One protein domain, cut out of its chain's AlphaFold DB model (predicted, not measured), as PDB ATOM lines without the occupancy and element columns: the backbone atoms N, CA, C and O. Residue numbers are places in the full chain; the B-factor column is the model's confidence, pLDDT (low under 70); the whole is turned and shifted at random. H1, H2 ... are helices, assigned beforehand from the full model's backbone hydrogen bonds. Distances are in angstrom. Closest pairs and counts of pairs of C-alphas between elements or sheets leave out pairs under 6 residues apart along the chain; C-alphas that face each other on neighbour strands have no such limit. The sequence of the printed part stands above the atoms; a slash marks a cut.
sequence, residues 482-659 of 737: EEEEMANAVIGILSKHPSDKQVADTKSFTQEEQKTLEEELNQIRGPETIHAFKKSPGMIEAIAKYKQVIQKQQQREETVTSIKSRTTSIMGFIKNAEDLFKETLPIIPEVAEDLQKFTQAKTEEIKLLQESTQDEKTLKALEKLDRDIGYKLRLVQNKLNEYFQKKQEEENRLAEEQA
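AT A GLANCE: This is residues 482 to 659 of the 737 residues of an uncharacterized protein of Nematocida displodere (UniProt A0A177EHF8). A long rod is built along the 47-residue helix H5, with H6 folded back beside its far part and H7 running beside both as an up-and-down bundle of three. Round the first residues of H5 sits a small head of H1, H2, H3 and H4, while residues 645 to 659 of H7 stick out as a free arm at the other end. The printed part has 178 residues with seven named helices, H1 to H7 along the chain, and no named strand: the class is all helix. It is extended, with a radius of gyration of the C-alphas of 28.7 A and spans of 101 by 27 by 24 A.

HOW THE PARTS SIT: H5, residues 538 to 584, is the hub, touching four helices. With residues 567 to 584 alone it touches H6, residues 589 to 610, opposite ways at a shallow tilt of 21 degrees; the closest C-alphas, of Phe 581 and Ala 592, are 5.4 A apart. H7, residues 616 to 659, touches H5 and runs the same way at a shallow tilt of 23 degrees, with the C-alphas of Ile 563 and Leu 619 closest at 5.6 A. H5 and H6 form a helical hairpin, as do H6 and H7. In the head, H3, residues 511 to 525, touches H5 opposite ways at a shallow tilt of 22 degrees, the C-alphas of Leu 521 and Ala 542 closest at 5.9 A. H1, residues 482 to 494, touches H5 about perpendicular at 83 degrees, the C-alphas of Ala 487 and Ile 543 closest at 6.2 A. H2, residues 500 to 506, only just touches H1, with 3 pairs of C-alphas within 8 A; the closest, of Ala 489 and Gln 502, are 5.9 A apart. H4, residues 530 to 533, is close to but not clearly touching H5, the C-alphas of Phe 533 and Met 539 closest at 6.2 A. Every O i to N i+4 pair is within hydrogen-bond range in H1, H2, H3, H5, H6 and H7; H4 is too short for such a pair.

IN THESE COORDINATES: H5 measures 68.3 A from C-alpha 538 at (13.847, -101.245, 28.510) to C-alpha 584. H7 measures 64.4 A and ends at C-alpha 659 (-19.095, -34.116, -29.212), H6 31.5 A and H3 20.8 A. H1 begins at C-alpha 482 (21.567, -88.957, 18.869).

THE WHOLE: The C-alphas of Pro 527 and Ala 659, the two farthest apart, are 102.2 A from each other. The printed part has no cut, and its six links between helices are tight. The mean pLDDT of the printed part is 86.7; residue 498 and residues 500 to 507 are under 70.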
ATOM      1  N   GLU A 482      22.940 -89.341  18.531       81.44
ATOM      2  CA  GLU A 482      21.567 -88.957  18.869       81.44
ATOM      3  C   GLU A 482      20.960 -89.915  19.910       81.44
ATOM      4  O   GLU A 482      20.447 -89.473  20.937       81.44
ATOM      5  N   GLU A 483      21.103 -91.229  19.713       83.62
ATOM      6  CA  GLU A 483      20.669 -92.243  20.681       83.62
ATOM      7  C   GLU A 483      21.398 -92.127  22.023       83.62
ATOM      8  O   GLU A 483      20.760 -92.231  23.068       83.62
ATOM      9  N   GLU A 484      22.711 -91.871  22.035       87.12
ATOM     10  CA  GLU A 484      23.453 -91.636  23.279       87.12
ATOM     11  C   GLU A 484      22.999 -90.344  23.985       87.12
ATOM     12  O   GLU A 484      22.876 -90.323  25.213       87.12
ATOM     13  N   GLU A 485      22.698 -89.279  23.240       87.25
ATOM     14  CA  GLU A 485      22.165 -88.025  23.785       87.25
ATOM     15  C   GLU A 485      20.765 -88.223  24.393       87.25
ATOM     16  O   GLU A 485      20.549 -87.839  25.547       87.25
ATOM     17  N   MET A 486      19.855 -88.923  23.708       89.94
ATOM     18  CA  MET A 486      18.528 -89.262  24.241       89.94
ATOM     19  C   MET A 486      18.584 -90.248  25.412       89.94
ATOM     20  O   MET A 486      17.879 -90.068  26.404       89.94
ATOM     21  N   ALA A 487      19.463 -91.251  25.352       90.88
ATOM     22  CA  ALA A 487      19.698 -92.174  26.457       90.88
ATOM     23  C   ALA A 487      20.154 -91.421  27.714       90.88
ATOM     24  O   ALA A 487      19.689 -91.685  28.825       90.88
ATOM     25  N   ASN A 488      21.052 -90.449  27.547       88.94
ATOM     26  CA  ASN A 488      21.480 -89.596  28.642       88.94
ATOM     27  C   ASN A 488      20.341 -88.672  29.113       88.94
ATOM     28  O   ASN A 488      20.203 -88.495  30.320       88.94
ATOM     29  N   ALA A 489      19.494 -88.128  28.234       89.25
ATOM     30  CA  ALA A 489      18.334 -87.311  28.621       89.25
ATOM     31  C   ALA A 489      17.313 -88.083  29.482       89.25
ATOM     32  O   ALA A 489      16.973 -87.628  30.576       89.25
ATOM     33  N   VAL A 490      16.931 -89.296  29.063       93.00
ATOM     34  CA  VAL A 490      16.089 -90.234  29.835       93.00
ATOM     35  C   VAL A 490      16.674 -90.504  31.227       93.00
ATOM     36  O   VAL A 490      15.960 -90.471  32.231       93.00
ATOM     37  N   ILE A 491      17.989 -90.725  31.313       92.75
ATOM     38  CA  ILE A 491      18.689 -90.905  32.593       92.75
ATOM     39  C   ILE A 491      18.632 -89.637  33.451       92.75
ATOM     40  O   ILE A 491      18.451 -89.742  34.662       92.75
ATOM     41  N   GLY A 492      18.752 -88.454  32.842       89.06
ATOM     42  CA  GLY A 492      18.606 -87.164  33.518       89.06
ATOM     43  C   GLY A 492      17.273 -87.059  34.252       89.06
ATOM     44  O   GLY A 492      17.270 -86.851  35.466       89.06
ATOM     45  N   ILE A 493      16.169 -87.317  33.542       89.75
ATOM     46  CA  ILE A 493      14.802 -87.330  34.094       89.75
ATOM     47  C   ILE A 493      14.699 -88.334  35.256       89.75
ATOM     48  O   ILE A 493      14.330 -87.969  36.370       89.75
ATOM     49  N   LEU A 494      15.126 -89.584  35.041       91.12
ATOM     50  CA  LEU A 494      15.052 -90.650  36.051       91.12
ATOM     51  C   LEU A 494      15.953 -90.443  37.283       91.12
ATOM     52  O   LEU A 494      15.759 -91.119  38.296       91.12
ATOM     53  N   SER A 495      16.957 -89.565  37.205       88.00
ATOM     54  CA  SER A 495      17.963 -89.369  38.260       88.00
ATOM     55  C   SER A 495      17.578 -88.359  39.345       88.00
ATOM     56  O   SER A 495      18.294 -88.260  40.341       88.00
ATOM     57  N   LYS A 496      16.493 -87.591  39.153       77.56
ATOM     58  CA  LYS A 496      16.079 -86.439  39.993       77.56
ATOM     59  C   LYS A 496      17.106 -85.300  40.120       77.56
ATOM     60  O   LYS A 496      16.835 -84.304  40.787       77.56
ATOM     61  N   HIS A 497      18.244 -85.411  39.440       73.25
ATOM     62  CA  HIS A 497      19.284 -84.391  39.340       73.25
ATOM     63  C   HIS A 497      19.681 -84.195  37.866       73.25
ATOM     64  O   HIS A 497      20.813 -84.511  37.487       73.25
ATOM     65  N   PRO A 498      18.757 -83.710  37.011       67.81
ATOM     66  CA  PRO A 498      19.087 -83.379  35.631       67.81
ATOM     67  C   PRO A 498      20.173 -82.295  35.591       67.81
ATOM     68  O   PRO A 498      20.129 -81.318  36.337       67.81
ATOM     69  N   SER A 499      21.149 -82.467  34.705       70.88
ATOM     70  CA  SER A 499      22.146 -81.437  34.394       70.88
ATOM     71  C   SER A 499      21.500 -80.233  33.705       70.88
ATOM     72  O   SER A 499      20.475 -80.378  33.038       70.88
ATOM     73  N   ASP A 500      22.130 -79.057  33.782       67.56
ATOM     74  CA  ASP A 500      21.592 -77.808  33.214       67.56
ATOM     75  C   ASP A 500      21.191 -77.922  31.731       67.56
ATOM     76  O   ASP A 500      20.219 -77.301  31.302       67.56
ATOM     77  N   LYS A 501      21.897 -78.760  30.955       63.97
ATOM     78  CA  LYS A 501      21.556 -79.050  29.553       63.97
ATOM     79  C   LYS A 501      20.256 -79.858  29.431       63.97
ATOM     80  O   LYS A 501      19.386 -79.493  28.656       63.97
ATOM     81  N   GLN A 502      20.078 -80.897  30.248       64.94
ATOM     82  CA  GLN A 502      18.842 -81.696  30.275       64.94
ATOM     83  C   GLN A 502      17.649 -80.882  30.803       64.94
ATOM     84  O   GLN A 502      16.520 -81.089  30.369       64.94
ATOM     85  N   VAL A 503      17.892 -79.927  31.709       62.31
ATOM     86  CA  VAL A 503      16.883 -78.948  32.141       62.31
ATOM     87  C   VAL A 503      16.527 -77.981  31.005       62.31
ATOM     88  O   VAL A 503      15.379 -77.560  30.918       62.31
ATOM     89  N   ALA A 504      17.463 -77.626  30.119       65.00
ATOM     90  CA  ALA A 504      17.157 -76.825  28.931       65.00
ATOM     91  C   ALA A 504      16.259 -77.586  27.941       65.00
ATOM     92  O   ALA A 504      15.229 -77.051  27.542       65.00
ATOM     93  N   ASP A 505      16.588 -78.844  27.642       64.44
ATOM     94  CA  ASP A 505      15.833 -79.676  26.691       64.44
ATOM     95  C   ASP A 505      14.419 -80.043  27.203       64.44
ATOM     96  O   ASP A 505      13.523 -80.317  26.411       64.44
ATOM     97  N   THR A 506      14.194 -80.022  28.525       65.88
ATOM     98  CA  THR A 506      12.888 -80.311  29.157       65.88
ATOM     99  C   THR A 506      12.109 -79.067  29.598       65.88
ATOM    100  O   THR A 506      10.954 -79.188  30.010       65.88
ATOM    101  N   LYS A 507      12.687 -77.860  29.497       66.75
ATOM    102  CA  LYS A 507      12.057 -76.586  29.913       66.75
ATOM    103  C   LYS A 507      10.824 -76.195  29.091       66.75
ATOM    104  O   LYS A 507      10.054 -75.361  29.555       66.75
ATOM    105  N   SER A 508      10.654 -76.765  27.898       72.44
ATOM    106  CA  SER A 508       9.471 -76.586  27.048       72.44
ATOM    107  C   SER A 508       8.299 -77.495  27.442       72.44
ATOM    108  O   SER A 508       7.158 -77.202  27.091       72.44
ATOM    109  N   PHE A 509       8.543 -78.571  28.199       81.56
ATOM    110  CA  PHE A 509       7.486 -79.474  28.652       81.56
ATOM    111  C   PHE A 509       6.667 -78.841  29.782       81.56
ATOM    112  O   PHE A 509       7.210 -78.242  30.715       81.56
ATOM    113  N   THR A 510       5.350 -79.048  29.752       84.56
ATOM    114  CA  THR A 510       4.484 -78.694  30.882       84.56
ATOM    115  C   THR A 510       4.818 -79.552  32.111       84.56
ATOM    116  O   THR A 510       5.279 -80.687  31.981       84.56
ATOM    117  N   GLN A 511       4.564 -79.047  33.326       84.00
ATOM    118  CA  GLN A 511       4.821 -79.810  34.564       84.00
ATOM    119  C   GLN A 511       4.057 -81.145  34.602       84.00
ATOM    120  O   GLN A 511       4.559 -82.135  35.132       84.00
ATOM    121  N   GLU A 512       2.859 -81.184  34.018       87.62
ATOM    122  CA  GLU A 512       2.039 -82.392  33.908       87.62
ATOM    123  C   GLU A 512       2.650 -83.418  32.942       87.62
ATOM    124  O   GLU A 512       2.661 -84.613  33.237       87.62
ATOM    125  N   GLU A 513       3.243 -82.972  31.833       87.69
ATOM    126  CA  GLU A 513       3.918 -83.856  30.875       87.69
ATOM    127  C   GLU A 513       5.274 -84.340  31.378       87.69
ATOM    128  O   GLU A 513       5.580 -85.518  31.212       87.69
ATOM    129  N   GLN A 514       6.043 -83.494  32.074       88.62
ATOM    130  CA  GLN A 514       7.245 -83.932  32.793       88.62
ATOM    131  C   GLN A 514       6.903 -85.026  33.810       88.62
ATOM    132  O   GLN A 514       7.572 -86.057  33.849       88.62
ATOM    133  N   LYS A 515       5.833 -84.832  34.592       90.25
ATOM    134  CA  LYS A 515       5.369 -85.806  35.585       90.25
ATOM    135  C   LYS A 515       4.876 -87.104  34.940       90.25
ATOM    136  O   LYS A 515       5.263 -88.179  35.384       90.25
ATOM    137  N   THR A 516       4.069 -87.014  33.883       93.69
ATOM    138  CA  THR A 516       3.550 -88.186  33.153       93.69
ATOM    139  C   THR A 516       4.693 -88.993  32.534       93.69
ATOM    140  O   THR A 516       4.739 -90.212  32.671       93.69
ATOM    141  N   LEU A 517       5.662 -88.315  31.914       93.56
ATOM    142  CA  LEU A 517       6.862 -88.939  31.363       93.56
ATOM    143  C   LEU A 517       7.747 -89.547  32.464       93.56
ATOM    144  O   LEU A 517       8.250 -90.652  32.285       93.56
ATOM    145  N   GLU A 518       7.922 -88.888  33.616       93.94
ATOM    146  CA  GLU A 518       8.624 -89.479  34.766       93.94
ATOM    147  C   GLU A 518       7.902 -90.744  35.271       93.94
ATOM    148  O   GLU A 518       8.564 -91.746  35.552       93.94
ATOM    149  N   GLU A 519       6.569 -90.744  35.356       95.12
ATOM    150  CA  GLU A 519       5.769 -91.910  35.758       95.12
ATOM    151  C   GLU A 519       5.916 -93.076  34.753       95.12
ATOM    152  O   GLU A 519       6.267 -94.184  35.168       95.12
ATOM    153  N   GLU A 520       5.774 -92.830  33.442       96.00
ATOM    154  CA  GLU A 520       5.980 -93.852  32.398       96.00
ATOM    155  C   GLU A 520       7.418 -94.400  32.383       96.00
ATOM    156  O   GLU A 520       7.629 -95.613  32.345       96.00
ATOM    157  N   LEU A 521       8.434 -93.534  32.464       95.62
ATOM    158  CA  LEU A 521       9.839 -93.957  32.471       95.62
ATOM    159  C   LEU A 521      10.190 -94.762  33.732       95.62
ATOM    160  O   LEU A 521      10.968 -95.717  33.657       95.62
ATOM    161  N   ASN A 522       9.625 -94.418  34.897       94.44
ATOM    162  CA  ASN A 522       9.792 -95.219  36.113       94.44
ATOM    163  C   ASN A 522       9.085 -96.581  35.996       94.44
ATOM    164  O   ASN A 522       9.608 -97.565  36.524       94.44
ATOM    165  N   GLN A 523       7.949 -96.665  35.294       96.44
ATOM    166  CA  GLN A 523       7.269 -97.931  35.011       96.44
ATOM    167  C   GLN A 523       8.109 -98.835  34.092       96.44
ATOM    168  O   GLN A 523       8.273-100.012  34.407       96.44
ATOM    169  N   ILE A 524       8.696 -98.284  33.021       95.88
ATOM    170  CA  ILE A 524       9.577 -99.019  32.090       95.88
ATOM    171  C   ILE A 524      10.869 -99.480  32.787       95.88
ATOM    172  O   ILE A 524      11.325-100.602  32.570       95.88
ATOM    173  N   ARG A 525      11.454 -98.654  33.671       96.25
ATOM    174  CA  ARG A 525      12.630 -99.040  34.478       96.25
ATOM    175  C   ARG A 525      12.315-100.130  35.505       96.25
ATOM    176  O   ARG A 525      13.172-100.957  35.824       96.25
ATOM    177  N   GLY A 526      11.128-100.080  36.104       95.06
ATOM    178  CA  GLY A 526      10.780-100.914  37.247       95.06
ATOM    179  C   GLY A 526      11.789-100.766  38.407       95.06
ATOM    180  O   GLY A 526      12.230 -99.647  38.712       95.06
ATOM    181  N   PRO A 527      12.171-101.872  39.079       94.62
ATOM    182  CA  PRO A 527      13.052-101.849  40.248       94.62
ATOM    183  C   PRO A 527      14.549-101.728  39.907       94.62
ATOM    184  O   PRO A 527      15.381-101.772  40.814       94.62
ATOM    185  N   GLU A 528      14.928-101.625  38.627       92.81
ATOM    186  CA  GLU A 528      16.338-101.595  38.239       92.81
ATOM    187  C   GLU A 528      17.057-100.317  38.694       92.81
ATOM    188  O   GLU A 528      16.526 -99.205  38.650       92.81
ATOM    189  N   THR A 529      18.331-100.459  39.075       93.88
ATOM    190  CA  THR A 529      19.210 -99.294  39.251       93.88
ATOM    191  C   THR A 529      19.456 -98.619  37.901       93.88
ATOM    192  O   THR A 529      19.587 -99.299  36.887       93.88
ATOM    193  N   ILE A 530      19.626 -97.293  37.880       91.69
ATOM    194  CA  ILE A 530      19.889 -96.523  36.646       91.69
ATOM    195  C   ILE A 530      21.085 -97.087  35.846       91.69
ATOM    196  O   ILE A 530      21.065 -97.097  34.616       91.69
ATOM    197  N   HIS A 531      22.118 -97.607  36.523       91.31
ATOM    198  CA  HIS A 531      23.280 -98.208  35.856       91.31
ATOM    199  C   HIS A 531      22.978 -99.563  35.190       91.31
ATOM    200  O   HIS A 531      23.581 -99.878  34.162       91.31
ATOM    201  N   ALA A 532      22.077-100.364  35.769       90.94
ATOM    202  CA  ALA A 532      21.576-101.583  35.135       90.94
ATOM    203  C   ALA A 532      20.653-101.224  33.962       90.94
ATOM    204  O   ALA A 532      20.895-101.670  32.840       90.94
ATOM    205  N   PHE A 533      19.717-100.300  34.194       93.56
ATOM    206  CA  PHE A 533      18.733 -99.868  33.210       93.56
ATOM    207  C   PHE A 533      19.360 -99.323  31.924       93.56
ATOM    208  O   PHE A 533      18.925 -99.712  30.845       93.56
ATOM    209  N   LYS A 534      20.453 -98.540  32.010       92.06
ATOM    210  CA  LYS A 534      21.216 -98.046  30.838       92.06
ATOM    211  C   LYS A 534      21.697 -99.166  29.891       92.06
ATOM    212  O   LYS A 534      22.046 -98.889  28.749       92.06
ATOM    213  N   LYS A 535      21.761-100.417  30.361       92.12
ATOM    214  CA  LYS A 535      22.176-101.609  29.597       92.12
ATOM    215  C   LYS A 535      21.021-102.592  29.349       92.12
ATOM    216  O   LYS A 535      21.254-103.652  28.773       92.12
ATOM    217  N   SER A 536      19.814-102.275  29.812       91.94
ATOM    218  CA  SER A 536      18.618-103.104  29.659       91.94
ATOM    219  C   SER A 536      17.940-102.862  28.300       91.94
ATOM    220  O   SER A 536      18.049-101.760  27.754       91.94
ATOM    221  N   PRO A 537      17.163-103.828  27.773       91.69
ATOM    222  CA  PRO A 537      16.282-103.591  26.628       91.69
ATOM    223  C   PRO A 537      15.236-102.491  26.877       91.69
ATOM    224  O   PRO A 537      14.873-101.777  25.946       91.69
ATOM    225  N   GLY A 538      14.801-102.297  28.131       92.88
ATOM    226  CA  GLY A 538      13.847-101.245  28.510       92.88
ATOM    227  C   GLY A 538      14.361 -99.824  28.249       92.88
ATOM    228  O   GLY A 538      13.567 -98.900  28.093       92.88
ATOM    229  N   MET A 539      15.679 -99.639  28.104       94.81
ATOM    230  CA  MET A 539      16.252 -98.359  27.685       94.81
ATOM    231  C   MET A 539      15.784 -97.940  26.282       94.81
ATOM    232  O   MET A 539      15.589 -96.753  26.035       94.81
ATOM    233  N   ILE A 540      15.574 -98.900  25.373       89.62
ATOM    234  CA  ILE A 540      15.127 -98.641  23.995       89.62
ATOM    235  C   ILE A 540      13.670 -98.161  24.000       89.62
ATOM    236  O   ILE A 540      13.343 -97.157  23.370       89.62
ATOM    237  N   GLU A 541      12.808 -98.821  24.779       94.06
ATOM    238  CA  GLU A 541      11.408 -98.420  24.968       94.06
ATOM    239  C   GLU A 541      11.300 -97.026  25.610       94.06
ATOM    240  O   GLU A 541      10.540 -96.176  25.146       94.06
ATOM    241  N   ALA A 542      12.134 -96.746  26.613       94.94
ATOM    242  CA  ALA A 542      12.220 -95.434  27.246       94.94
ATOM    243  C   ALA A 542      12.684 -94.321  26.285       94.94
ATOM    244  O   ALA A 542      12.134 -93.220  26.313       94.94
ATOM    245  N   ILE A 543      13.652 -94.596  25.402       93.19
ATOM    246  CA  ILE A 543      14.062 -93.659  24.341       93.19
ATOM    247  C   ILE A 543      12.917 -93.442  23.343       93.19
ATOM    248  O   ILE A 543      12.666 -92.304  22.956       93.19
ATOM    249  N   ALA A 544      12.182 -94.490  22.959       92.00
ATOM    250  CA  ALA A 544      11.030 -94.366  22.065       92.00
ATOM    251  C   ALA A 544       9.910 -93.500  22.675       92.00
ATOM    252  O   ALA A 544       9.379 -92.618  21.998       92.00
ATOM    253  N   LYS A 545       9.603 -93.675  23.967       93.31
ATOM    254  CA  LYS A 545       8.671 -92.805  24.707       93.31
ATOM    255  C   LYS A 545       9.154 -91.357  24.784       93.31
ATOM    256  O   LYS A 545       8.379 -90.437  24.529       93.31
ATOM    257  N   TYR A 546      10.440 -91.142  25.060       91.81
ATOM    258  CA  TYR A 546      11.037 -89.804  25.066       91.81
ATOM    259  C   TYR A 546      10.942 -89.119  23.690       91.81
ATOM    260  O   TYR A 546      10.523 -87.962  23.613       91.81
ATOM    261  N   LYS A 547      11.225 -89.849  22.597       90.50
ATOM    262  CA  LYS A 547      11.041 -89.375  21.212       90.50
ATOM    263  C   LYS A 547       9.596 -88.936  20.940       90.50
ATOM    264  O   LYS A 547       9.401 -87.859  20.387       90.50
ATOM    265  N   GLN A 548       8.597 -89.713  21.371       90.50
ATOM    266  CA  GLN A 548       7.179 -89.364  21.192       90.50
ATOM    267  C   GLN A 548       6.797 -88.048  21.890       90.50
ATOM    268  O   GLN A 548       6.066 -87.242  21.314       90.50
ATOM    269  N   VAL A 549       7.303 -87.798  23.105       88.25
ATOM    270  CA  VAL A 549       7.036 -86.537  23.822       88.25
ATOM    271  C   VAL A 549       7.720 -85.348  23.139       88.25
ATOM    272  O   VAL A 549       7.074 -84.317  22.960       88.25
ATOM    273  N   ILE A 550       8.971 -85.497  22.681       86.75
ATOM    274  CA  ILE A 550       9.658 -84.457  21.893       86.75
ATOM    275  C   ILE A 550       8.885 -84.136  20.609       86.75
ATOM    276  O   ILE A 550       8.616 -82.968  20.349       86.75
ATOM    277  N   GLN A 551       8.482 -85.146  19.833       87.38
ATOM    278  CA  GLN A 551       7.750 -84.943  18.577       87.38
ATOM    279  C   GLN A 551       6.417 -84.218  18.801       87.38
ATOM    280  O   GLN A 551       6.099 -83.265  18.094       87.38
ATOM    281  N   LYS A 552       5.661 -84.612  19.833       86.75
ATOM    282  CA  LYS A 552       4.410 -83.941  20.215       86.75
ATOM    283  C   LYS A 552       4.642 -82.484  20.641       86.75
ATOM    284  O   LYS A 552       3.791 -81.633  20.392       86.75
ATOM    285  N   GLN A 553       5.773 -82.188  21.282       84.88
ATOM    286  CA  GLN A 553       6.146 -80.824  21.658       84.88
ATOM    287  C   GLN A 553       6.551 -79.986  20.434       84.88
ATOM    288  O   GLN A 553       6.071 -78.865  20.298       84.88
ATOM    289  N   GLN A 554       7.339 -80.540  19.510       85.62
ATOM    290  CA  GLN A 554       7.697 -79.888  18.242       85.62
ATOM    291  C   GLN A 554       6.445 -79.531  17.427       85.62
ATOM    292  O   GLN A 554       6.268 -78.375  17.059       85.62
ATOM    293  N   GLN A 555       5.506 -80.470  17.276       85.12
ATOM    294  CA  GLN A 555       4.220 -80.234  16.603       85.12
ATOM    295  C   GLN A 555       3.395 -79.107  17.247       85.12
ATOM    296  O   GLN A 555       2.688 -78.372  16.553       85.12
ATOM    297  N   ARG A 556       3.471 -78.932  18.574       84.44
ATOM    298  CA  ARG A 556       2.847 -77.783  19.248       84.44
ATOM    299  C   ARG A 556       3.581 -76.483  18.967       84.44
ATOM    300  O   ARG A 556       2.920 -75.489  18.707       84.44
ATOM    301  N   GLU A 557       4.907 -76.466  19.024       85.44
ATOM    302  CA  GLU A 557       5.707 -75.266  18.744       85.44
ATOM    303  C   GLU A 557       5.516 -74.795  17.291       85.44
ATOM    304  O   GLU A 557       5.333 -73.598  17.048       85.44
ATOM    305  N   GLU A 558       5.422 -75.734  16.348       86.00
ATOM    306  CA  GLU A 558       4.981 -75.505  14.968       86.00
ATOM    307  C   GLU A 558       3.557 -74.933  14.929       86.00
ATOM    308  O   GLU A 558       3.359 -73.842  14.399       86.00
ATOM    309  N   THR A 559       2.580 -75.584  15.576       83.94
ATOM    310  CA  THR A 559       1.178 -75.114  15.637       83.94
ATOM    311  C   THR A 559       1.067 -73.691  16.197       83.94
ATOM    312  O   THR A 559       0.375 -72.853  15.621       83.94
ATOM    313  N   VAL A 560       1.775 -73.376  17.286       84.50
ATOM    314  CA  VAL A 560       1.835 -72.038  17.902       84.50
ATOM    315  C   VAL A 560       2.443 -71.020  16.937       84.50
ATOM    316  O   VAL A 560       1.937 -69.901  16.808       84.50
ATOM    317  N   THR A 561       3.501 -71.404  16.221       86.94
ATOM    318  CA  THR A 561       4.158 -70.557  15.218       86.94
ATOM    319  C   THR A 561       3.234 -70.292  14.026       86.94
ATOM    320  O   THR A 561       3.079 -69.137  13.623       86.94
ATOM    321  N   SER A 562       2.530 -71.312  13.525       84.25
ATOM    322  CA  SER A 562       1.512 -71.184  12.474       84.25
ATOM    323  C   SER A 562       0.329 -70.317  12.916       84.25
ATOM    324  O   SER A 562      -0.089 -69.443  12.159       84.25
ATOM    325  N   ILE A 563      -0.174 -70.490  14.146       85.06
ATOM    326  CA  ILE A 563      -1.221 -69.641  14.742       85.06
ATOM    327  C   ILE A 563      -0.763 -68.179  14.763       85.06
ATOM    328  O   ILE A 563      -1.483 -67.306  14.276       85.06
ATOM    329  N   LYS A 564       0.441 -67.896  15.275       87.50
ATOM    330  CA  LYS A 564       0.991 -66.535  15.363       87.50
ATOM    331  C   LYS A 564       1.196 -65.903  13.981       87.50
ATOM    332  O   LYS A 564       0.847 -64.738  13.785       87.50
ATOM    333  N   SER A 565       1.718 -66.672  13.024       86.75
ATOM    334  CA  SER A 565       1.915 -66.239  11.637       86.75
ATOM    335  C   SER A 565       0.581 -65.903  10.959       86.75
ATOM    336  O   SER A 565       0.377 -64.767  10.526       86.75
ATOM    337  N   ARG A 566      -0.392 -66.829  10.984       87.31
ATOM    338  CA  ARG A 566      -1.739 -66.608  10.427       87.31
ATOM    339  C   ARG A 566      -2.457 -65.440  11.088       87.31
ATOM    340  O   ARG A 566      -3.008 -64.602  10.393       87.31
ATOM    341  N   THR A 567      -2.393 -65.330  12.413       86.69
ATOM    342  CA  THR A 567      -2.958 -64.191  13.152       86.69
ATOM    343  C   THR A 567      -2.376 -62.861  12.664       86.69
ATOM    344  O   THR A 567      -3.116 -61.903  12.460       86.69
ATOM    345  N   THR A 568      -1.063 -62.805  12.423       88.38
ATOM    346  CA  THR A 568      -0.391 -61.610  11.886       88.38
ATOM    347  C   THR A 568      -0.864 -61.296  10.463       88.38
ATOM    348  O   THR A 568      -1.186 -60.148  10.167       88.38
ATOM    349  N   SER A 569      -0.981 -62.315   9.604       87.56
ATOM    350  CA  SER A 569      -1.489 -62.180   8.233       87.56
ATOM    351  C   SER A 569      -2.939 -61.677   8.191       87.56
ATOM    352  O   SER A 569      -3.221 -60.688   7.516       87.56
ATOM    353  N   ILE A 570      -3.837 -62.267   8.987       86.69
ATOM    354  CA  ILE A 570      -5.250 -61.870   9.073       86.69
ATOM    355  C   ILE A 570      -5.389 -60.427   9.587       86.69
ATOM    356  O   ILE A 570      -6.172 -59.656   9.037       86.69
ATOM    357  N   MET A 571      -4.602 -60.022  10.592       85.81
ATOM    358  CA  MET A 571      -4.583 -58.627  11.055       85.81
ATOM    359  C   MET A 571      -4.069 -57.661   9.973       85.81
ATOM    360  O   MET A 571      -4.581 -56.548   9.863       85.81
ATOM    361  N   GLY A 572      -3.118 -58.092   9.136       87.25
ATOM    362  CA  GLY A 572      -2.699 -57.362   7.938       87.25
ATOM    363  C   GLY A 572      -3.834 -57.198   6.921       87.25
ATOM    364  O   GLY A 572      -4.092 -56.086   6.469       87.25
ATOM    365  N   PHE A 573      -4.577 -58.270   6.622       85.69
ATOM    366  CA  PHE A 573      -5.750 -58.200   5.739       85.69
ATOM    367  C   PHE A 573      -6.853 -57.287   6.284       85.69
ATOM    368  O   PHE A 573      -7.441 -56.531   5.514       85.69
ATOM    369  N   ILE A 574      -7.118 -57.311   7.595       84.50
ATOM    370  CA  ILE A 574      -8.084 -56.401   8.229       84.50
ATOM    371  C   ILE A 574      -7.618 -54.949   8.117       84.50
ATOM    372  O   ILE A 574      -8.415 -54.100   7.731       84.50
ATOM    373  N   LYS A 575      -6.337 -54.656   8.367       88.25
ATOM    374  CA  LYS A 575      -5.804 -53.300   8.197       88.25
ATOM    375  C   LYS A 575      -5.948 -52.815   6.747       88.25
ATOM    376  O   LYS A 575      -6.447 -51.720   6.521       88.25
ATOM    377  N   ASN A 576      -5.598 -53.651   5.768       84.69
ATOM    378  CA  ASN A 576      -5.769 -53.320   4.350       84.69
ATOM    379  C   ASN A 576      -7.251 -53.088   3.993       84.69
ATOM    380  O   ASN A 576      -7.560 -52.208   3.194       84.69
ATOM    381  N   ALA A 577      -8.176 -53.832   4.611       81.19
ATOM    382  CA  ALA A 577      -9.616 -53.614   4.473       81.19
ATOM    383  C   ALA A 577     -10.071 -52.271   5.077       81.19
ATOM    384  O   ALA A 577     -10.911 -51.591   4.495       81.19
ATOM    385  N   GLU A 578      -9.525 -51.876   6.230       83.81
ATOM    386  CA  GLU A 578      -9.799 -50.586   6.877       83.81
ATOM    387  C   GLU A 578      -9.213 -49.396   6.104       83.81
ATOM    388  O   GLU A 578      -9.802 -48.314   6.106       83.81
ATOM    389  N   ASP A 579      -8.068 -49.573   5.447       85.00
ATOM    390  CA  ASP A 579      -7.469 -48.554   4.585       85.00
ATOM    391  C   ASP A 579      -8.272 -48.417   3.272       85.00
ATOM    392  O   ASP A 579      -8.711 -47.311   2.951       85.00
ATOM    393  N   LEU A 580      -8.643 -49.529   2.620       78.38
ATOM    394  CA  LEU A 580      -9.568 -49.531   1.474       78.38
ATOM    395  C   LEU A 580     -10.947 -48.942   1.834       78.38
ATOM    396  O   LEU A 580     -11.565 -48.248   1.027       78.38
ATOM    397  N   PHE A 581     -11.444 -49.166   3.055       81.94
ATOM    398  CA  PHE A 581     -12.667 -48.530   3.558       81.94
ATOM    399  C   PHE A 581     -12.551 -46.997   3.572       81.94
ATOM    400  O   PHE A 581     -13.477 -46.322   3.132       81.94
ATOM    401  N   LYS A 582     -11.423 -46.428   4.025       83.62
ATOM    402  CA  LYS A 582     -11.222 -44.964   4.051       83.62
ATOM    403  C   LYS A 582     -11.225 -44.365   2.644       83.62
ATOM    404  O   LYS A 582     -11.749 -43.270   2.460       83.62
ATOM    405  N   GLU A 583     -10.671 -45.084   1.670       78.94
ATOM    406  CA  GLU A 583     -10.640 -44.676   0.259       78.94
ATOM    407  C   GLU A 583     -12.005 -44.821  -0.432       78.94
ATOM    408  O   GLU A 583     -12.365 -43.996  -1.270       78.94
ATOM    409  N   THR A 584     -12.789 -45.843  -0.073       74.62
ATOM    410  CA  THR A 584     -14.080 -46.149  -0.716       74.62
ATOM    411  C   THR A 584     -15.288 -45.478  -0.065       74.62
ATOM    412  O   THR A 584     -16.287 -45.264  -0.751       74.62
ATOM    413  N   LEU A 585     -15.215 -45.084   1.211       82.06
ATOM    414  CA  LEU A 585     -16.294 -44.397   1.935       82.06
ATOM    415  C   LEU A 585     -16.838 -43.133   1.226       82.06
ATOM    416  O   LEU A 585     -18.058 -42.966   1.225       82.06
ATOM    417  N   PRO A 586     -16.019 -42.268   0.584       85.12
ATOM    418  CA  PRO A 586     -16.519 -41.119  -0.179       85.12
ATOM    419  C   PRO A 586     -17.180 -41.498  -1.514       85.12
ATOM    420  O   PRO A 586     -17.822 -40.655  -2.133       85.12
ATOM    421  N   ILE A 587     -16.968 -42.731  -1.985       82.62
ATOM    422  CA  ILE A 587     -17.302 -43.189  -3.338       82.62
ATOM    423  C   ILE A 587     -18.557 -44.075  -3.316       82.62
ATOM    424  O   ILE A 587     -19.467 -43.871  -4.113       82.62
ATOM    425  N   ILE A 588     -18.615 -45.055  -2.404       84.00
ATOM    426  CA  ILE A 588     -19.715 -46.026  -2.292       84.00
ATOM    427  C   ILE A 588     -20.026 -46.302  -0.803       84.00
ATOM    428  O   ILE A 588     -19.584 -47.319  -0.255       84.00
ATOM    429  N   PRO A 589     -20.800 -45.430  -0.122       83.50
ATOM    430  CA  PRO A 589     -21.043 -45.532   1.322       83.50
ATOM    431  C   PRO A 589     -21.617 -46.884   1.775       83.50
ATOM    432  O   PRO A 589     -21.210 -47.415   2.807       83.50
ATOM    433  N   GLU A 590     -22.505 -47.485   0.976       82.62
ATOM    434  CA  GLU A 590     -23.118 -48.787   1.275       82.62
ATOM    435  C   GLU A 590     -22.085 -49.920   1.364       82.62
ATOM    436  O   GLU A 590     -22.130 -50.736   2.281       82.62
ATOM    437  N   VAL A 591     -21.130 -49.966   0.427       81.19
ATOM    438  CA  VAL A 591     -20.072 -50.991   0.395       81.19
ATOM    439  C   VAL A 591     -19.092 -50.785   1.548       81.19
ATOM    440  O   VAL A 591     -18.620 -51.761   2.136       81.19
ATOM    441  N   ALA A 592     -18.830 -49.525   1.899       80.00
ATOM    442  CA  ALA A 592     -17.980 -49.163   3.017       80.00
ATOM    443  C   ALA A 592     -18.588 -49.626   4.360       80.00
ATOM    444  O   ALA A 592     -17.930 -50.355   5.105       80.00
ATOM    445  N   GLU A 593     -19.851 -49.298   4.658       84.69
ATOM    446  CA  GLU A 593     -20.518 -49.756   5.891       84.69
ATOM    447  C   GLU A 593     -20.528 -51.287   6.037       84.69
ATOM    448  O   GLU A 593     -20.329 -51.822   7.132       84.69
ATOM    449  N   ASP A 594     -20.768 -51.997   4.934       83.75
ATOM    450  CA  ASP A 594     -20.829 -53.459   4.889       83.75
ATOM    451  C   ASP A 594     -19.457 -54.095   5.184       83.75
ATOM    452  O   ASP A 594     -19.364 -55.113   5.880       83.75
ATOM    453  N   LEU A 595     -18.375 -53.471   4.697       83.12
ATOM    454  CA  LEU A 595     -17.002 -53.875   4.995       83.12
ATOM    455  C   LEU A 595     -16.622 -53.559   6.448       83.12
ATOM    456  O   LEU A 595     -16.037 -54.414   7.107       83.12
ATOM    457  N   GLN A 596     -17.003 -52.392   6.975       86.38
ATOM    458  CA  GLN A 596     -16.708 -51.990   8.356       86.38
ATOM    459  C   GLN A 596     -17.375 -52.909   9.389       86.38
ATOM    460  O   GLN A 596     -16.739 -53.332  10.356       86.38
ATOM    461  N   LYS A 597     -18.650 -53.266   9.181       88.75
ATOM    462  CA  LYS A 597     -19.365 -54.227  10.041       88.75
ATOM    463  C   LYS A 597     -18.701 -55.608   9.994       88.75
ATOM    464  O   LYS A 597     -18.608 -56.283  11.018       88.75
ATOM    465  N   PHE A 598     -18.206 -56.015   8.821       88.62
ATOM    466  CA  PHE A 598     -17.480 -57.272   8.653       88.62
ATOM    467  C   PHE A 598     -16.117 -57.260   9.362       88.62
ATOM    468  O   PHE A 598     -15.850 -58.176  10.139       88.62
ATOM    469  N   THR A 599     -15.274 -56.243   9.154       87.31
ATOM    470  CA  THR A 599     -13.943 -56.173   9.784       87.31
ATOM    471  C   THR A 599     -14.052 -56.143  11.304       87.31
ATOM    472  O   THR A 599     -13.404 -56.956  11.955       87.31
ATOM    473  N   GLN A 600     -14.950 -55.330  11.869       89.56
ATOM    474  CA  GLN A 600     -15.199 -55.283  13.316       89.56
ATOM    475  C   GLN A 600     -15.613 -56.648  13.884       89.56
ATOM    476  O   GLN A 600     -15.025 -57.114  14.862       89.56
ATOM    477  N   ALA A 601     -16.581 -57.325  13.253       90.69
ATOM    478  CA  ALA A 601     -17.025 -58.647  13.692       90.69
ATOM    479  C   ALA A 601     -15.888 -59.685  13.660       90.69
ATOM    480  O   ALA A 601     -15.786 -60.523  14.557       90.69
ATOM    481  N   LYS A 602     -15.008 -59.616  12.651       90.50
ATOM    482  CA  LYS A 602     -13.868 -60.531  12.532       90.50
ATOM    483  C   LYS A 602     -12.709 -60.186  13.466       90.50
ATOM    484  O   LYS A 602     -12.071 -61.107  13.964       90.50
ATOM    485  N   THR A 603     -12.477 -58.916  13.792       89.50
ATOM    486  CA  THR A 603     -11.488 -58.512  14.805       89.50
ATOM    487  C   THR A 603     -11.814 -59.097  16.181       89.50
ATOM    488  O   THR A 603     -10.914 -59.596  16.856       89.50
ATOM    489  N   GLU A 604     -13.085 -59.100  16.593       90.50
ATOM    490  CA  GLU A 604     -13.489 -59.727  17.860       90.50
ATOM    491  C   GLU A 604     -13.402 -61.266  17.810       90.50
ATOM    492  O   GLU A 604     -12.966 -61.884  18.780       90.50
ATOM    493  N   GLU A 605     -13.712 -61.898  16.669       91.00
ATOM    494  CA  GLU A 605     -13.494 -63.343  16.471       91.00
ATOM    495  C   GLU A 605     -12.002 -63.719  16.607       91.00
ATOM    496  O   GLU A 605     -11.678 -64.725  17.238       91.00
ATOM    497  N   ILE A 606     -11.080 -62.885  16.106       88.44
ATOM    498  CA  ILE A 606      -9.627 -63.093  16.260       88.44
ATOM    499  C   ILE A 606      -9.198 -62.973  17.718       88.44
ATOM    500  O   ILE A 606      -8.432 -63.817  18.173       88.44
ATOM    501  N   LYS A 607      -9.672 -61.964  18.459       88.94
ATOM    502  CA  LYS A 607      -9.340 -61.815  19.888       88.94
ATOM    503  C   LYS A 607      -9.773 -63.043  20.688       88.94
ATOM    504  O   LYS A 607      -8.966 -63.605  21.420       88.94
ATOM    505  N   LEU A 608     -10.999 -63.528  20.470       89.62
ATOM    506  CA  LEU A 608     -11.496 -64.746  21.118       89.62
ATOM    507  C   LEU A 608     -10.658 -65.986  20.752       89.62
ATOM    508  O   LEU A 608     -10.439 -66.847  21.601       89.62
ATOM    509  N   LEU A 609     -10.153 -66.081  19.515       87.50
ATOM    510  CA  LEU A 609      -9.246 -67.159  19.100       87.50
ATOM    511  C   LEU A 609      -7.829 -67.006  19.683       87.50
ATOM    512  O   LEU A 609      -7.229 -68.014  20.051       87.50
ATOM    513  N   GLN A 610      -7.310 -65.784  19.834       83.00
ATOM    514  CA  GLN A 610      -6.030 -65.497  20.504       83.00
ATOM    515  C   GLN A 610      -6.060 -65.835  22.003       83.00
ATOM    516  O   GLN A 610      -5.050 -66.281  22.544       83.00
ATOM    517  N   GLU A 611      -7.201 -65.626  22.663       84.19
ATOM    518  CA  GLU A 611      -7.426 -65.958  24.078       84.19
ATOM    519  C   GLU A 611      -7.733 -67.451  24.306       84.19
ATOM    520  O   GLU A 611      -7.706 -67.928  25.443       84.19
ATOM    521  N   SER A 612      -8.017 -68.206  23.240       82.56
ATOM    522  CA  SER A 612      -8.307 -69.638  23.316       82.56
ATOM    523  C   SER A 612      -7.045 -70.512  23.404       82.56
ATOM    524  O   SER A 612      -5.911 -70.045  23.285       82.56
ATOM    525  N   THR A 613      -7.226 -71.817  23.629       74.00
ATOM    526  CA  THR A 613      -6.120 -72.781  23.667       74.00
ATOM    527  C   THR A 613      -5.352 -72.794  22.342       74.00
ATOM    528  O   THR A 613      -5.946 -72.856  21.267       74.00
ATOM    529  N   GLN A 614      -4.017 -72.757  22.408       78.94
ATOM    530  CA  GLN A 614      -3.136 -72.817  21.234       78.94
ATOM    531  C   GLN A 614      -3.052 -74.249  20.686       78.94
ATOM    532  O   GLN A 614      -2.040 -74.936  20.816       78.94
ATOM    533  N   ASP A 615      -4.161 -74.719  20.123       85.94
ATOM    534  CA  ASP A 615      -4.334 -76.073  19.619       85.94
ATOM    535  C   ASP A 615      -4.709 -76.106  18.125       85.94
ATOM    536  O   ASP A 615      -4.946 -75.090  17.465       85.94
ATOM    537  N   GLU A 616      -4.761 -77.317  17.577       84.00
ATOM    538  CA  GLU A 616      -5.069 -77.577  16.170       84.00
ATOM    539  C   GLU A 616      -6.483 -77.110  15.759       84.00
ATOM    540  O   GLU A 616      -6.731 -76.798  14.592       84.00
ATOM    541  N   LYS A 617      -7.431 -77.029  16.705       90.69
ATOM    542  CA  LYS A 617      -8.792 -76.534  16.452       90.69
ATOM    543  C   LYS A 617      -8.779 -75.015  16.291       90.69
ATOM    544  O   LYS A 617      -9.442 -74.509  15.386       90.69
ATOM    545  N   THR A 618      -7.992 -74.306  17.096       88.19
ATOM    546  CA  THR A 618      -7.749 -72.862  16.953       88.19
ATOM    547  C   THR A 618      -7.036 -72.546  15.640       88.19
ATOM    548  O   THR A 618      -7.457 -71.637  14.924       88.19
ATOM    549  N   LEU A 619      -6.043 -73.354  15.243       88.19
ATOM    550  CA  LEU A 619      -5.414 -73.238  13.923       88.19
ATOM    551  C   LEU A 619      -6.445 -73.395  12.790       88.19
ATOM    552  O   LEU A 619      -6.551 -72.517  11.937       88.19
ATOM    553  N   LYS A 620      -7.274 -74.447  12.817       90.38
ATOM    554  CA  LYS A 620      -8.338 -74.683  11.817       90.38
ATOM    555  C   LYS A 620      -9.414 -73.590  11.793       90.38
ATOM    556  O   LYS A 620      -9.969 -73.302  10.729       90.38
ATOM    557  N   ALA A 621      -9.708 -72.965  12.933       90.69
ATOM    558  CA  ALA A 621     -10.606 -71.815  13.005       90.69
ATOM    559  C   ALA A 621      -9.995 -70.582  12.321       90.69
ATOM    560  O   ALA A 621     -10.653 -69.976  11.475       90.69
ATOM    561  N   LEU A 622      -8.723 -70.271  12.597       88.31
ATOM    562  CA  LEU A 622      -7.987 -69.198  11.918       88.31
ATOM    563  C   LEU A 622      -7.862 -69.451  10.408       88.31
ATOM    564  O   LEU A 622      -8.031 -68.524   9.627       88.31
ATOM    565  N   GLU A 623      -7.654 -70.695   9.972       87.75
ATOM    566  CA  GLU A 623      -7.643 -71.060   8.545       87.75
ATOM    567  C   GLU A 623      -8.973 -70.833   7.835       87.75
ATOM    568  O   GLU A 623      -9.009 -70.443   6.667       87.75
ATOM    569  N   LYS A 624     -10.084 -71.119   8.516       92.06
ATOM    570  CA  LYS A 624     -11.406 -70.804   7.984       92.06
ATOM    571  C   LYS A 624     -11.591 -69.289   7.913       92.06
ATOM    572  O   LYS A 624     -12.048 -68.791   6.892       92.06
ATOM    573  N   LEU A 625     -11.200 -68.581   8.969       89.31
ATOM    574  CA  LEU A 625     -11.339 -67.139   9.063       89.31
ATOM    575  C   LEU A 625     -10.559 -66.415   7.958       89.31
ATOM    576  O   LEU A 625     -11.147 -65.598   7.265       89.31
ATOM    577  N   ASP A 626      -9.296 -66.782   7.743       86.94
ATOM    578  CA  ASP A 626      -8.413 -66.317   6.662       86.94
ATOM    579  C   ASP A 626      -9.089 -66.415   5.278       86.94
ATOM    580  O   ASP A 626      -9.201 -65.428   4.543       86.94
ATOM    581  N   ARG A 627      -9.678 -67.581   4.967       86.88
ATOM    582  CA  ARG A 627     -10.468 -67.795   3.740       86.88
ATOM    583  C   ARG A 627     -11.729 -66.924   3.683       86.88
ATOM    584  O   ARG A 627     -12.014 -66.353   2.629       86.88
ATOM    585  N   ASP A 628     -12.466 -66.806   4.790       87.12
ATOM    586  CA  ASP A 628     -13.677 -65.979   4.885       87.12
ATOM    587  C   ASP A 628     -13.345 -64.478   4.665       87.12
ATOM    588  O   ASP A 628     -14.072 -63.799   3.932       87.12
ATOM    589  N   ILE A 629     -12.234 -63.959   5.231       85.25
ATOM    590  CA  ILE A 629     -11.747 -62.581   4.991       85.25
ATOM    591  C   ILE A 629     -11.400 -62.400   3.508       85.25
ATOM    592  O   ILE A 629     -11.915 -61.487   2.858       85.25
ATOM    593  N   GLY A 630     -10.542 -63.272   2.963       83.94
ATOM    594  CA  GLY A 630     -10.044 -63.162   1.589       83.94
ATOM    595  C   GLY A 630     -11.164 -63.206   0.546       83.94
ATOM    596  O   GLY A 630     -11.132 -62.463  -0.438       83.94
ATOM    597  N   TYR A 631     -12.201 -64.016   0.784       87.56
ATOM    598  CA  TYR A 631     -13.392 -64.054  -0.064       87.56
ATOM    599  C   TYR A 631     -14.195 -62.742  -0.016       87.56
ATOM    600  O   TYR A 631     -14.531 -62.197  -1.071       87.56
ATOM    601  N   LYS A 632     -14.480 -62.196   1.178       86.06
ATOM    602  CA  LYS A 632     -15.248 -60.942   1.314       86.06
ATOM    603  C   LYS A 632     -14.479 -59.743   0.743       86.06
ATOM    604  O   LYS A 632     -15.094 -58.920   0.067       86.06
ATOM    605  N   LEU A 633     -13.155 -59.683   0.927       82.50
ATOM    606  CA  LEU A 633     -12.290 -58.673   0.304       82.50
ATOM    607  C   LEU A 633     -12.362 -58.718  -1.227       82.50
ATOM    608  O   LEU A 633     -12.607 -57.693  -1.858       82.50
ATOM    609  N   ARG A 634     -12.239 -59.908  -1.832       86.25
ATOM    610  CA  ARG A 634     -12.370 -60.073  -3.290       86.25
ATOM    611  C   ARG A 634     -13.749 -59.641  -3.800       86.25
ATOM    612  O   ARG A 634     -13.841 -59.019  -4.854       86.25
ATOM    613  N   LEU A 635     -14.816 -59.931  -3.051       86.38
ATOM    614  CA  LEU A 635     -16.174 -59.506  -3.405       86.38
ATOM    615  C   LEU A 635     -16.329 -57.975  -3.374       86.38
ATOM    616  O   LEU A 635     -16.981 -57.414  -4.253       86.38
ATOM    617  N   VAL A 636     -15.724 -57.297  -2.392       82.00
ATOM    618  CA  VAL A 636     -15.713 -55.825  -2.323       82.00
ATOM    619  C   VAL A 636     -14.889 -55.221  -3.459       82.00
ATOM    620  O   VAL A 636     -15.378 -54.313  -4.126       82.00
ATOM    621  N   GLN A 637     -13.701 -55.763  -3.745       83.25
ATOM    622  CA  GLN A 637     -12.872 -55.296  -4.860       83.25
ATOM    623  C   GLN A 637     -13.611 -55.409  -6.202       83.25
ATOM    624  O   GLN A 637     -13.581 -54.478  -7.000       83.25
ATOM    625  N   ASN A 638     -14.334 -56.509  -6.434       86.81
ATOM    626  CA  ASN A 638     -15.147 -56.673  -7.641       86.81
ATOM    627  C   ASN A 638     -16.249 -55.604  -7.745       86.81
ATOM    628  O   ASN A 638     -16.363 -54.967  -8.787       86.81
ATOM    629  N   LYS A 639     -17.003 -55.342  -6.664       85.81
ATOM    630  CA  LYS A 639     -18.019 -54.270  -6.639       85.81
ATOM    631  C   LYS A 639     -17.427 -52.883  -6.904       85.81
ATOM    632  O   LYS A 639     -18.052 -52.067  -7.575       85.81
ATOM    633  N   LEU A 640     -16.234 -52.616  -6.374       82.88
ATOM    634  CA  LEU A 640     -15.523 -51.358  -6.589       82.88
ATOM    635  C   LEU A 640     -15.089 -51.207  -8.057       82.88
ATOM    636  O   LEU A 640     -15.302 -50.157  -8.659       82.88
ATOM    637  N   ASN A 641     -14.563 -52.277  -8.657       86.56
ATOM    638  CA  ASN A 641     -14.200 -52.307 -10.073       86.56
ATOM    639  C   ASN A 641     -15.435 -52.112 -10.980       86.56
ATOM    640  O   ASN A 641     -15.375 -51.324 -11.921       86.56
ATOM    641  N   GLU A 642     -16.567 -52.764 -10.677       89.75
ATOM    642  CA  GLU A 642     -17.844 -52.577 -11.392       89.75
ATOM    643  C   GLU A 642     -18.352 -51.127 -11.320       89.75
ATOM    644  O   GLU A 642     -18.892 -50.607 -12.297       89.75
ATOM    645  N   TYR A 643     -18.188 -50.458 -10.173       87.94
ATOM    646  CA  TYR A 643     -18.543 -49.048 -10.020       87.94
ATOM    647  C   TYR A 643     -17.656 -48.140 -10.883       87.94
ATOM    648  O   TYR A 643     -18.174 -47.285 -11.601       87.94
ATOM    649  N   PHE A 644     -16.332 -48.336 -10.855       86.69
ATOM    650  CA  PHE A 644     -15.414 -47.532 -11.665       86.69
ATOM    651  C   PHE A 644     -15.643 -47.726 -13.168       86.69
ATOM    652  O   PHE A 644     -15.631 -46.740 -13.903       86.69
ATOM    653  N   GLN A 645     -15.940 -48.952 -13.613       91.06
ATOM    654  CA  GLN A 645     -16.329 -49.225 -15.001       91.06
ATOM    655  C   GLN A 645     -17.586 -48.442 -15.399       91.06
ATOM    656  O   GLN A 645     -17.549 -47.702 -16.378       91.06
ATOM    657  N   LYS A 646     -18.663 -48.504 -14.603       93.06
ATOM    658  CA  LYS A 646     -19.903 -47.752 -14.878       93.06
ATOM    659  C   LYS A 646     -19.694 -46.238 -14.900       93.06
ATOM    660  O   LYS A 646     -20.268 -45.560 -15.746       93.06
ATOM    661  N   LYS A 647     -18.862 -45.703 -13.999       89.12
ATOM    662  CA  LYS A 647     -18.515 -44.274 -13.979       89.12
ATOM    663  C   LYS A 647     -17.764 -43.861 -15.247       89.12
ATOM    664  O   LYS A 647     -18.086 -42.834 -15.829       89.12
ATOM    665  N   GLN A 648     -16.815 -44.679 -15.700       90.56
ATOM    666  CA  GLN A 648     -16.075 -44.438 -16.939       90.56
ATOM    667  C   GLN A 648     -16.972 -44.560 -18.185       90.56
ATOM    668  O   GLN A 648     -16.846 -43.764 -19.111       90.56
ATOM    669  N   GLU A 649     -17.909 -45.513 -18.209       95.12
ATOM    670  CA  GLU A 649     -18.929 -45.631 -19.261       95.12
ATOM    671  C   GLU A 649     -19.840 -44.393 -19.321       95.12
ATOM    672  O   GLU A 649     -20.130 -43.901 -20.411       95.12
ATOM    673  N   GLU A 650     -20.253 -43.848 -18.173       95.19
ATOM    674  CA  GLU A 650     -21.063 -42.625 -18.115       95.19
ATOM    675  C   GLU A 650     -20.275 -41.366 -18.512       95.19
ATOM    676  O   GLU A 650     -20.796 -40.537 -19.260       95.19
ATOM    677  N   GLU A 651     -19.013 -41.239 -18.095       93.31
ATOM    678  CA  GLU A 651     -18.120 -40.153 -18.528       93.31
ATOM    679  C   GLU A 651     -17.873 -40.199 -20.047       93.31
ATOM    680  O   GLU A 651     -17.961 -39.165 -20.713       93.31
ATOM    681  N   ASN A 652     -17.666 -41.391 -20.620       94.38
ATOM    682  CA  ASN A 652     -17.568 -41.582 -22.070       94.38
ATOM    683  C   ASN A 652     -18.879 -41.212 -22.787       94.38
ATOM    684  O   ASN A 652     -18.836 -40.488 -23.779       94.38
ATOM    685  N   ARG A 653     -20.046 -41.635 -22.271       96.56
ATOM    686  CA  ARG A 653     -21.356 -41.275 -22.849       96.56
ATOM    687  C   ARG A 653     -21.568 -39.760 -22.860       96.56
ATOM    688  O   ARG A 653     -21.985 -39.209 -23.873       96.56
ATOM    689  N   LEU A 654     -21.242 -39.074 -21.762       94.75
ATOM    690  CA  LEU A 654     -21.342 -37.613 -21.668       94.75
ATOM    691  C   LEU A 654     -20.376 -36.903 -22.630       94.75
ATOM    692  O   LEU A 654     -20.740 -35.884 -23.215       94.75
ATOM    693  N   ALA A 655     -19.168 -37.439 -22.835       93.38
ATOM    694  CA  ALA A 655     -18.223 -36.914 -23.818       93.38
ATOM    695  C   ALA A 655     -18.720 -37.104 -25.267       93.38
ATOM    696  O   ALA A 655     -18.590 -36.191 -26.083       93.38
ATOM    697  N   GLU A 656     -19.339 -38.246 -25.583       94.19
ATOM    698  CA  GLU A 656     -19.975 -38.495 -26.885       94.19
ATOM    699  C   GLU A 656     -21.177 -37.567 -27.127       94.19
ATOM    700  O   GLU A 656     -21.276 -36.966 -28.199       94.19
ATOM    701  N   GLU A 657     -22.050 -37.379 -26.130       94.38
ATOM    702  CA  GLU A 657     -23.175 -36.432 -26.185       94.38
ATOM    703  C   GLU A 657     -22.687 -34.986 -26.420       94.38
ATOM    704  O   GLU A 657     -23.238 -34.268 -27.258       94.38
ATOM    705  N   GLN A 658     -21.603 -34.563 -25.753       90.50
ATOM    706  CA  GLN A 658     -20.992 -33.244 -25.968       90.50
ATOM    707  C   GLN A 658     -20.358 -33.097 -27.361       90.50
ATOM    708  O   GLN A 658     -20.511 -32.049 -27.991       90.50
ATOM    709  N   ALA A 659     -19.681 -34.130 -27.870       88.56
ATOM    710  CA  ALA A 659     -19.095 -34.116 -29.212       88.56
ATOM    711  C   ALA A 659     -20.170 -34.037 -30.314       88.56
ATOM    712  O   ALA A 659     -20.009 -33.306 -31.298       88.56
TER     713      ALA A 659